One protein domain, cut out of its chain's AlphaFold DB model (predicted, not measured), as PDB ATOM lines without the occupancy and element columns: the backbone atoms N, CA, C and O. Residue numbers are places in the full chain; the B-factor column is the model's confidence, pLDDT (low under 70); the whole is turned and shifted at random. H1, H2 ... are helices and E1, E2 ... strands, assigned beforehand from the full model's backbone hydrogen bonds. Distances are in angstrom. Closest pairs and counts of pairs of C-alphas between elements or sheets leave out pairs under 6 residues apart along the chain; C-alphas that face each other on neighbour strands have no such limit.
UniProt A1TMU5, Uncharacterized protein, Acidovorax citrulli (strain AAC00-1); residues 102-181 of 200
ATOM      1  N   PRO A 102     -83.532  -9.149  50.282       98.06
ATOM      2  CA  PRO A 102     -82.240  -9.736  50.622       98.06
ATOM      3  C   PRO A 102     -81.534  -8.906  51.696       98.06
ATOM      4  O   PRO A 102     -81.685  -7.689  51.759       98.06
ATOM      5  N   CYS A 103     -80.740  -9.556  52.545       98.19
ATOM      6  CA  CYS A 103     -79.980  -8.861  53.582       98.19
ATOM      7  C   CYS A 103     -79.028  -7.826  52.959       98.19
ATOM      8  O   CYS A 103     -78.132  -8.209  52.207       98.19
ATOM      9  N   LYS A 104     -79.147  -6.546  53.330       98.25
ATOM     10  CA  LYS A 104     -78.304  -5.456  52.801       98.25
ATOM     11  C   LYS A 104     -76.809  -5.647  53.063       98.25
ATOM     12  O   LYS A 104     -75.989  -5.177  52.284       98.25
ATOM     13  N   ALA A 105     -76.452  -6.366  54.126       97.75
ATOM     14  CA  ALA A 105     -75.059  -6.605  54.490       97.75
ATOM     15  C   ALA A 105     -74.416  -7.799  53.762       97.75
ATOM     16  O   ALA A 105     -73.248  -7.738  53.402       97.75
ATOM     17  N   CYS A 106     -75.142  -8.909  53.585       96.75
ATOM     18  CA  CYS A 106     -74.558 -10.166  53.078       96.75
ATOM     19  C   CYS A 106     -75.303 -10.794  51.892       96.75
ATOM     20  O   CYS A 106     -74.961 -11.898  51.481       96.75
ATOM     21  N   GLY A 107     -76.363 -10.160  51.390       96.38
ATOM     22  CA  GLY A 107     -77.146 -10.621  50.240       96.38
ATOM     23  C   GLY A 107     -78.041 -11.840  50.486       96.38
ATOM     24  O   GLY A 107     -78.767 -12.253  49.590       96.38
ATOM     25  N   ARG A 108     -78.035 -12.447  51.681       94.06
ATOM     26  CA  ARG A 108     -78.834 -13.654  51.955       94.06
ATOM     27  C   ARG A 108     -80.339 -13.387  51.812       94.06
ATOM     28  O   ARG A 108     -80.870 -12.493  52.465       94.06
ATOM     29  N   HIS A 109     -81.018 -14.225  51.033       94.81
ATOM     30  CA  HIS A 109     -82.470 -14.198  50.835       94.81
ATOM     31  C   HIS A 109     -83.213 -15.041  51.887       94.81
ATOM     32  O   HIS A 109     -82.651 -15.984  52.446       94.81
ATOM     33  N   GLY A 110     -84.482 -14.710  52.148       92.69
ATOM     34  CA  GLY A 110     -85.416 -15.541  52.928       92.69
ATOM     35  C   GLY A 110     -85.208 -15.574  54.448       92.69
ATOM     36  O   GLY A 110     -85.947 -16.261  55.144       92.69
ATOM     37  N   HIS A 111     -84.220 -14.846  54.976       94.06
ATOM     38  CA  HIS A 111     -83.903 -14.811  56.414       94.06
ATOM     39  C   HIS A 111     -83.765 -13.392  56.981       94.06
ATOM     40  O   HIS A 111     -83.272 -13.219  58.100       94.06
ATOM     41  N   SER A 112     -84.131 -12.378  56.197       97.19
ATOM     42  CA  SER A 112     -84.092 -10.982  56.621       97.19
ATOM     43  C   SER A 112     -85.218 -10.671  57.602       97.19
ATOM     44  O   SER A 112     -86.308 -11.232  57.542       97.19
ATOM     45  N   GLN A 113     -84.938  -9.756  58.519       97.06
ATOM     46  CA  GLN A 113     -85.927  -9.067  59.331       97.06
ATOM     47  C   GLN A 113     -85.873  -7.572  59.010       97.06
ATOM     48  O   GLN A 113     -84.884  -7.076  58.468       97.06
ATOM     49  N   HIS A 114     -86.937  -6.859  59.374       97.38
ATOM     50  CA  HIS A 114     -86.951  -5.399  59.399       97.38
ATOM     51  C   HIS A 114     -86.122  -4.922  60.597       97.38
ATOM     52  O   HIS A 114     -86.531  -5.111  61.743       97.38
ATOM     53  N   ALA A 115     -84.933  -4.392  60.312       95.88
ATOM     54  CA  ALA A 115     -84.021  -3.805  61.286       95.88
ATOM     55  C   ALA A 115     -84.155  -2.283  61.248       95.88
ATOM     56  O   ALA A 115     -84.234  -1.709  60.162       95.88
ATOM     57  N   HIS A 116     -84.171  -1.627  62.407       93.94
ATOM     58  CA  HIS A 116     -84.130  -0.164  62.497       93.94
ATOM     59  C   HIS A 116     -82.690   0.323  62.639       93.94
ATOM     60  O   HIS A 116     -81.854  -0.347  63.244       93.94
ATOM     61  N   GLU A 117     -82.403   1.520  62.132       91.50
ATOM     62  CA  GLU A 117     -81.123   2.168  62.414       91.50
ATOM     63  C   GLU A 117     -80.924   2.469  63.905       91.50
ATOM     64  O   GLU A 117     -81.866   2.609  64.689       91.50
ATOM     65  N   ASN A 118     -79.657   2.602  64.297       87.50
ATOM     66  CA  ASN A 118     -79.275   2.757  65.696       87.50
ATOM     67  C   ASN A 118     -79.457   4.188  66.236       87.50
ATOM     68  O   ASN A 118     -79.269   4.420  67.428       87.50
ATOM     69  N   GLN A 119     -79.815   5.156  65.389       82.31
ATOM     70  CA  GLN A 119     -79.958   6.557  65.782       82.31
ATOM     71  C   GLN A 119     -81.353   6.853  66.332       82.31
ATOM     72  O   GLN A 119     -82.366   6.551  65.703       82.31
ATOM     73  N   GLY A 120     -81.413   7.498  67.498       70.81
ATOM     74  CA  GLY A 120     -82.684   7.845  68.135       70.81
ATOM     75  C   GLY A 120     -83.440   6.635  68.697       70.81
ATOM     76  O   GLY A 120     -84.564   6.796  69.165       70.81
ATOM     77  N   LYS A 121     -82.831   5.435  68.694       71.44
ATOM     78  CA  LYS A 121     -83.344   4.286  69.443       71.44
ATOM     79  C   LYS A 121     -82.871   4.377  70.894       71.44
ATOM     80  O   LYS A 121     -81.690   4.568  71.175       71.44
ATOM     81  N   GLY A 122     -83.806   4.240  71.822       66.19
ATOM     82  CA  GLY A 122     -83.558   4.201  73.259       66.19
ATOM     83  C   GLY A 122     -84.492   3.192  73.910       66.19
ATOM     84  O   GLY A 122     -85.424   2.696  73.276       66.19
ATOM     85  N   MET A 123     -84.255   2.861  75.177       60.50
ATOM     86  CA  MET A 123     -85.084   1.886  75.884       60.50
ATOM     87  C   MET A 123     -86.548   2.367  75.927       60.50
ATOM     88  O   MET A 123     -86.861   3.370  76.559       60.50
ATOM     89  N   GLY A 124     -87.438   1.677  75.207       64.19
ATOM     90  CA  GLY A 124     -88.862   2.028  75.097       64.19
ATOM     91  C   GLY A 124     -89.222   3.055  74.009       64.19
ATOM     92  O   GLY A 124     -90.412   3.314  73.798       64.19
ATOM     93  N   LEU A 125     -88.236   3.600  73.286       72.12
ATOM     94  CA  LEU A 125     -88.450   4.488  72.141       72.12
ATOM     95  C   LEU A 125     -88.556   3.660  70.859       72.12
ATOM     96  O   LEU A 125     -87.652   2.906  70.503       72.12
ATOM     97  N   LYS A 126     -89.698   3.785  70.184       77.38
ATOM     98  CA  LYS A 126     -89.913   3.191  68.863       77.38
ATOM     99  C   LYS A 126     -89.306   4.121  67.808       77.38
ATOM    100  O   LYS A 126     -89.159   5.311  68.054       77.38
ATOM    101  N   VAL A 127     -88.971   3.578  66.647       86.44
ATOM    102  CA  VAL A 127     -88.458   4.337  65.501       86.44
ATOM    103  C   VAL A 127     -89.455   4.186  64.350       86.44
ATOM    104  O   VAL A 127     -90.135   3.161  64.268       86.44
ATOM    105  N   ASP A 128     -89.578   5.206  63.498       90.94
ATOM    106  CA  ASP A 128     -90.409   5.160  62.287       90.94
ATOM    107  C   ASP A 128     -90.037   3.935  61.433       90.94
ATOM    108  O   ASP A 128     -88.861   3.695  61.141       90.94
ATOM    109  N   ASP A 129     -91.031   3.139  61.032       93.88
ATOM    110  CA  ASP A 129     -90.795   1.910  60.271       93.88
ATOM    111  C   ASP A 129     -90.142   2.179  58.903       93.88
ATOM    112  O   ASP A 129     -89.401   1.323  58.414       93.88
ATOM    113  N   ARG A 130     -90.320   3.370  58.319       94.38
ATOM    114  CA  ARG A 130     -89.699   3.806  57.051       94.38
ATOM    115  C   ARG A 130     -88.185   4.013  57.162       94.38
ATOM    116  O   ARG A 130     -87.507   4.092  56.136       94.38
ATOM    117  N   ARG A 131     -87.641   4.076  58.383       94.06
ATOM    118  CA  ARG A 131     -86.195   4.141  58.675       94.06
ATOM    119  C   ARG A 131     -85.544   2.753  58.788       94.06
ATOM    120  O   ARG A 131     -84.376   2.650  59.146       94.06
ATOM    121  N   GLY A 132     -86.296   1.683  58.527       95.38
ATOM    122  CA  GLY A 132     -85.776   0.320  58.577       95.38
ATOM    123  C   GLY A 132     -85.280  -0.228  57.240       95.38
ATOM    124  O   GLY A 132     -85.649   0.258  56.169       95.38
ATOM    125  N   PHE A 133     -84.461  -1.274  57.322       98.19
ATOM    126  CA  PHE A 133     -83.804  -1.955  56.201       98.19
ATOM    127  C   PHE A 133     -83.668  -3.469  56.474       98.19
ATOM    128  O   PHE A 133     -83.803  -3.907  57.623       98.19
ATOM    129  N   PRO A 134     -83.449  -4.306  55.440       98.44
ATOM    130  CA  PRO A 134     -83.415  -5.755  55.607       98.44
ATOM    131  C   PRO A 134     -82.063  -6.246  56.122       98.44
ATOM    132  O   PRO A 134     -81.049  -6.123  55.431       98.44
ATOM    133  N   LEU A 135     -82.041  -6.901  57.285       98.31
ATOM    134  CA  LEU A 135     -80.862  -7.633  57.764       98.31
ATOM    135  C   LEU A 135     -81.198  -9.058  58.184       98.31
ATOM    136  O   LEU A 135     -82.198  -9.311  58.853       98.31
ATOM    137  N   CYS A 136     -80.327 -10.005  57.829       97.31
ATOM    138  CA  CYS A 136     -80.513 -11.398  58.206       97.31
ATOM    139  C   CYS A 136     -80.391 -11.595  59.719       97.31
ATOM    140  O   CYS A 136     -79.486 -11.054  60.363       97.31
ATOM    141  N   THR A 137     -81.271 -12.427  60.263       94.00
ATOM    142  CA  THR A 137     -81.248 -12.800  61.677       94.00
ATOM    143  C   THR A 137     -80.292 -13.962  61.966       94.00
ATOM    144  O   THR A 137     -79.588 -14.448  61.074       94.00
ATOM    145  N   VAL A 138     -80.227 -14.358  63.236       88.88
ATOM    146  CA  VAL A 138     -79.411 -15.471  63.719       88.88
ATOM    147  C   VAL A 138     -79.847 -16.779  63.058       88.88
ATOM    148  O   VAL A 138     -81.030 -17.012  62.808       88.88
ATOM    149  N   ALA A 139     -78.882 -17.644  62.774       84.81
ATOM    150  CA  ALA A 139     -79.120 -18.990  62.263       84.81
ATOM    151  C   ALA A 139     -78.211 -19.976  63.013       84.81
ATOM    152  O   ALA A 139     -77.211 -19.547  63.595       84.81
ATOM    153  N   PRO A 140     -78.511 -21.288  63.013       87.81
ATOM    154  CA  PRO A 140     -77.637 -22.273  63.643       87.81
ATOM    155  C   PRO A 140     -76.181 -22.115  63.175       87.81
ATOM    156  O   PRO A 140     -75.900 -22.175  61.980       87.81
ATOM    157  N   GLY A 141     -75.272 -21.859  64.121       87.56
ATOM    158  CA  GLY A 141     -73.841 -21.668  63.854       87.56
ATOM    159  C   GLY A 141     -73.430 -20.303  63.282       87.56
ATOM    160  O   GLY A 141     -72.272 -20.149  62.906       87.56
ATOM    161  N   ARG A 142     -74.328 -19.309  63.202       88.50
ATOM    162  CA  ARG A 142     -74.013 -17.984  62.639       88.50
ATOM    163  C   ARG A 142     -74.736 -16.846  63.361       88.50
ATOM    164  O   ARG A 142     -75.964 -16.832  63.450       88.50
ATOM    165  N   VAL A 143     -73.974 -15.831  63.767       94.44
ATOM    166  CA  VAL A 143     -74.530 -14.548  64.223       94.44
ATOM    167  C   VAL A 143     -75.108 -13.795  63.020       94.44
ATOM    168  O   VAL A 143     -74.478 -13.700  61.965       94.44
ATOM    169  N   GLY A 144     -76.339 -13.301  63.149       96.44
ATOM    170  CA  GLY A 144     -77.009 -12.551  62.089       96.44
ATOM    171  C   GLY A 144     -76.411 -11.158  61.906       96.44
ATOM    172  O   GLY A 144     -75.995 -10.531  62.875       96.44
ATOM    173  N   CYS A 145     -76.427 -10.638  60.675       97.75
ATOM    174  CA  CYS A 145     -76.039  -9.252  60.409       97.75
ATOM    175  C   CYS A 145     -76.884  -8.251  61.206       97.75
ATOM    176  O   CYS A 145     -76.364  -7.202  61.557       97.75
ATOM    177  N   HIS A 146     -78.146  -8.580  61.510       97.12
ATOM    178  CA  HIS A 146     -79.007  -7.747  62.352       97.12
ATOM    179  C   HIS A 146     -78.400  -7.554  63.750       97.12
ATOM    180  O   HIS A 146     -78.171  -6.426  64.162       97.12
ATOM    181  N   GLU A 147     -78.028  -8.648  64.421       95.81
ATOM    182  CA  GLU A 147     -77.392  -8.601  65.745       95.81
ATOM    183  C   GLU A 147     -76.059  -7.843  65.696       95.81
ATOM    184  O   GLU A 147     -75.813  -6.950  66.500       95.81
ATOM    185  N   LEU A 148     -75.207  -8.146  64.710       96.69
ATOM    186  CA  LEU A 148     -73.923  -7.457  64.560       96.69
ATOM    187  C   LEU A 148     -74.107  -5.951  64.337       96.69
ATOM    188  O   LEU A 148     -73.341  -5.159  64.881       96.69
ATOM    189  N   PHE A 149     -75.118  -5.544  63.565       96.62
ATOM    190  CA  PHE A 149     -75.423  -4.134  63.342       96.62
ATOM    191  C   PHE A 149     -75.888  -3.455  64.633       96.62
ATOM    192  O   PHE A 149     -75.412  -2.366  64.964       96.62
ATOM    193  N   ASP A 150     -76.775  -4.103  65.388       93.69
ATOM    194  CA  ASP A 150     -77.304  -3.578  66.648       93.69
ATOM    195  C   ASP A 150     -76.219  -3.375  67.709       93.69
ATOM    196  O   ASP A 150     -76.278  -2.396  68.459       93.69
ATOM    197  N   GLN A 151     -75.218  -4.258  67.732       94.38
ATOM    198  CA  GLN A 151     -74.082  -4.198  68.655       94.38
ATOM    199  C   GLN A 151     -72.907  -3.351  68.144       94.38
ATOM    200  O   GLN A 151     -71.865  -3.301  68.799       94.38
ATOM    201  N   TYR A 152     -73.049  -2.678  66.998       95.69
ATOM    202  CA  TYR A 152     -71.986  -1.891  66.359       95.69
ATOM    203  C   TYR A 152     -70.736  -2.705  65.971       95.69
ATOM    204  O   TYR A 152     -69.619  -2.187  65.998       95.69
ATOM    205  N   GLN A 153     -70.920  -3.976  65.617       96.62
ATOM    206  CA  GLN A 153     -69.863  -4.931  65.261       96.62
ATOM    207  C   GLN A 153     -69.879  -5.325  63.777       96.62
ATOM    208  O   GLN A 153     -69.054  -6.131  63.354       96.62
ATOM    209  N   LEU A 154     -70.825  -4.813  62.979       96.56
ATOM    210  CA  LEU A 154     -70.948  -5.204  61.572       96.56
ATOM    211  C   LEU A 154     -69.879  -4.553  60.686       96.56
ATOM    212  O   LEU A 154     -69.423  -5.174  59.730       96.56
ATOM    213  N   VAL A 155     -69.504  -3.311  60.994       96.06
ATOM    214  CA  VAL A 155     -68.473  -2.545  60.279       96.06
ATOM    215  C   VAL A 155     -67.522  -1.858  61.256       96.06
ATOM    216  O   VAL A 155     -67.872  -1.587  62.406       96.06
ATOM    217  N   GLU A 156     -66.315  -1.544  60.795       96.12
ATOM    218  CA  GLU A 156     -65.378  -0.710  61.549       96.12
ATOM    219  C   GLU A 156     -65.890   0.737  61.681       96.12
ATOM    220  O   GLU A 156     -66.788   1.168  60.960       96.12
ATOM    221  N   GLY A 157     -65.331   1.503  62.624       93.69
ATOM    222  CA  GLY A 157     -65.738   2.895  62.881       93.69
ATOM    223  C   GLY A 157     -66.874   3.063  63.903       93.69
ATOM    224  O   GLY A 157     -67.318   4.181  64.162       93.69
ATOM    225  N   GLY A 158     -67.323   1.972  64.531       94.06
ATOM    226  CA  GLY A 158     -68.201   2.007  65.704       94.06
ATOM    227  C   GLY A 158     -69.558   2.668  65.444       94.06
ATOM    228  O   GLY A 158     -70.173   2.469  64.396       94.06
ATOM    229  N   ARG A 159     -70.056   3.441  66.418       93.75
ATOM    230  CA  ARG A 159     -71.422   3.999  66.400       93.75
ATOM    231  C   ARG A 159     -71.710   4.889  65.194       93.75
ATOM    232  O   ARG A 159     -72.770   4.758  64.592       93.75
ATOM    233  N   GLU A 160     -70.766   5.753  64.838       93.81
ATOM    234  CA  GLU A 160     -70.950   6.719  63.755       93.81
ATOM    235  C   GLU A 160     -71.000   6.041  62.382       93.81
ATOM    236  O   GLU A 160     -71.879   6.332  61.573       93.81
ATOM    237  N   ALA A 161     -70.132   5.052  62.147       95.50
ATOM    238  CA  ALA A 161     -70.159   4.282  60.907       95.50
ATOM    239  C   ALA A 161     -71.489   3.534  60.721       95.50
ATOM    240  O   ALA A 161     -72.057   3.543  59.629       95.50
ATOM    241  N   HIS A 162     -72.033   2.942  61.789       95.94
ATOM    242  CA  HIS A 162     -73.335   2.267  61.741       95.94
ATOM    243  C   HIS A 162     -74.497   3.246  61.571       95.94
ATOM    244  O   HIS A 162     -75.468   2.902  60.903       95.94
ATOM    245  N   ARG A 163     -74.404   4.462  62.128       93.94
ATOM    246  CA  ARG A 163     -75.392   5.524  61.895       93.94
ATOM    247  C   ARG A 163     -75.466   5.865  60.407       93.94
ATOM    248  O   ARG A 163     -76.512   5.684  59.795       93.94
ATOM    249  N   LEU A 164     -74.338   6.261  59.818       94.69
ATOM    250  CA  LEU A 164     -74.250   6.631  58.401       94.69
ATOM    251  C   LEU A 164     -74.636   5.476  57.466       94.69
ATOM    252  O   LEU A 164     -75.184   5.691  56.383       94.69
ATOM    253  N   LEU A 165     -74.321   4.238  57.858       96.38
ATOM    254  CA  LEU A 165     -74.714   3.041  57.119       96.38
ATOM    255  C   LEU A 165     -76.218   2.773  57.204       96.38
ATOM    256  O   LEU A 165     -76.826   2.489  56.174       96.38
ATOM    257  N   GLY A 166     -76.808   2.898  58.394       95.81
ATOM    258  CA  GLY A 166     -78.247   2.753  58.613       95.81
ATOM    259  C   GLY A 166     -79.055   3.759  57.797       95.81
ATOM    260  O   GLY A 166     -79.950   3.349  57.061       95.81
ATOM    261  N   GLU A 167     -78.657   5.034  57.825       94.06
ATOM    262  CA  GLU A 167     -79.336   6.112  57.091       94.06
ATOM    263  C   GLU A 167     -79.352   5.842  55.583       94.06
ATOM    264  O   GLU A 167     -80.394   5.926  54.921       94.06
ATOM    265  N   ARG A 168     -78.195   5.447  55.040       96.38
ATOM    266  CA  ARG A 168     -78.052   5.077  53.630       96.38
ATOM    267  C   ARG A 168     -78.892   3.852  53.280       96.38
ATOM    268  O   ARG A 168     -79.641   3.899  52.309       96.38
ATOM    269  N   TRP A 169     -78.804   2.769  54.049       97.94
ATOM    270  CA  TRP A 169     -79.566   1.549  53.763       97.94
ATOM    271  C   TRP A 169     -81.071   1.750  53.893       97.94
ATOM    272  O   TRP A 169     -81.822   1.186  53.097       97.94
ATOM    273  N   ALA A 170     -81.525   2.571  54.838       96.50
ATOM    274  CA  ALA A 170     -82.923   2.956  54.944       96.50
ATOM    275  C   ALA A 170     -83.378   3.728  53.694       96.50
ATOM    276  O   ALA A 170     -84.426   3.415  53.126       96.50
ATOM    277  N   ALA A 171     -82.582   4.695  53.224       95.94
ATOM    278  CA  ALA A 171     -82.875   5.446  52.001       95.94
ATOM    279  C   ALA A 171     -82.920   4.552  50.753       95.94
ATOM    280  O   ALA A 171     -83.859   4.643  49.963       95.94
ATOM    281  N   GLU A 172     -81.950   3.651  50.599       97.56
ATOM    282  CA  GLU A 172     -81.929   2.677  49.505       97.56
ATOM    283  C   GLU A 172     -83.131   1.728  49.559       97.56
ATOM    284  O   GLU A 172     -83.767   1.494  48.538       97.56
ATOM    285  N   THR A 173     -83.481   1.224  50.745       98.06
ATOM    286  CA  THR A 173     -84.627   0.319  50.934       98.06
ATOM    287  C   THR A 173     -85.933   0.992  50.517       98.06
ATOM    288  O   THR A 173     -86.730   0.395  49.791       98.06
ATOM    289  N   ARG A 174     -86.146   2.252  50.923       97.50
ATOM    290  CA  ARG A 174     -87.315   3.031  50.487       97.50
ATOM    291  C   ARG A 174     -87.344   3.176  48.972       97.50
ATOM    292  O   ARG A 174     -88.357   2.850  48.360       97.50
ATOM    293  N   ARG A 175     -86.221   3.585  48.374       97.19
ATOM    294  CA  ARG A 175     -86.094   3.745  46.921       97.19
ATOM    295  C   ARG A 175     -86.407   2.446  46.177       97.19
ATOM    296  O   ARG A 175     -87.118   2.491  45.182       97.19
ATOM    297  N   GLU A 176     -85.911   1.305  46.647       97.62
ATOM    298  CA  GLU A 176     -86.180  -0.003  46.036       97.62
ATOM    299  C   GLU A 176     -87.672  -0.369  46.101       97.62
ATOM    300  O   GLU A 176     -88.243  -0.804  45.100       97.62
ATOM    301  N   ILE A 177     -88.330  -0.138  47.241       97.81
ATOM    302  CA  ILE A 177     -89.773  -0.385  47.406       97.81
ATOM    303  C   ILE A 177     -90.607   0.551  46.517       97.81
ATOM    304  O   ILE A 177     -91.582   0.111  45.902       97.81
ATOM    305  N   GLU A 178     -90.232   1.829  46.435       96.19
ATOM    306  CA  GLU A 178     -90.886   2.824  45.576       96.19
ATOM    307  C   GLU A 178     -90.725   2.477  44.092       96.19
ATOM    308  O   GLU A 178     -91.711   2.455  43.358       96.19
ATOM    309  N   GLN A 179     -89.509   2.138  43.654       97.00
ATOM    310  CA  GLN A 179     -89.220   1.739  42.272       97.00
ATOM    311  C   GLN A 179     -89.937   0.448  41.871       97.00
ATOM    312  O   GLN A 179     -90.334   0.302  40.717       97.00
ATOM    313  N   ALA A 180     -90.137  -0.470  42.817       96.88
ATOM    314  CA  ALA A 180     -90.929  -1.675  42.601       96.88
ATOM    315  C   ALA A 180     -92.448  -1.408  42.569       96.88
ATOM    316  O   ALA A 180     -93.217  -2.328  42.295       96.88
ATOM    317  N   GLY A 181     -92.902  -0.187  42.878       97.06
ATOM    318  CA  GLY A 181     -94.326   0.142  42.983       97.06
ATOM    319  C   GLY A 181     -95.024  -0.552  44.158       97.06
ATOM    320  O   GLY A 181     -96.245  -0.698  44.151       97.06
TER     321      GLY A 181
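This is residues 102 to 181 of the 200 residues of an uncharacterized protein of Acidovorax citrulli (strain AAC00-1) (UniProt A1TMU5). A small antiparallel hairpin of strands E1 and E2 has the short helix H1 and the long helix H2 packed on it, H2 with its residues 166 to 174 and more closely on E2 than on E1, while residues 175 to 181, of which 175 to 179 belong to H2, stick out. The 80 printed residues run E1, E2, H1, H2; under half are in named elements, of mixed class. The whole is compact, radius of gyration of the C-alphas 12.4 A, spanning 35 by 29 by 25 A.

E1, residues 112 to 116, and E2, residues 132 to 136, are antiparallel at 141 degrees, with N 113 and O 135 at 2.8 A. The closest C-alphas of E2 and H1, residues 145 to 150, are Leu 135 and His 146, 5.0 A. Those of E2 and H2, residues 158 to 179, are Phe 133 and Ala 170, 5.1 A. H1 and H2 are close but not clearly touching: C-alphas 149 and 162 are closest, 6.9 A, at a steep tilt of 55 degrees, opposite ways. In both helices every O i to N i+4 pair is within hydrogen-bond range.

E1 begins at C-alpha 112 (-84.092, -10.982, 56.621). H2, 31.5 A long, ends at C-alpha 179 (-89.220, 1.739, 42.272).

The printed part has no cut. The link E1 to E2 is long; residues 122 to 124 have pLDDT under 70.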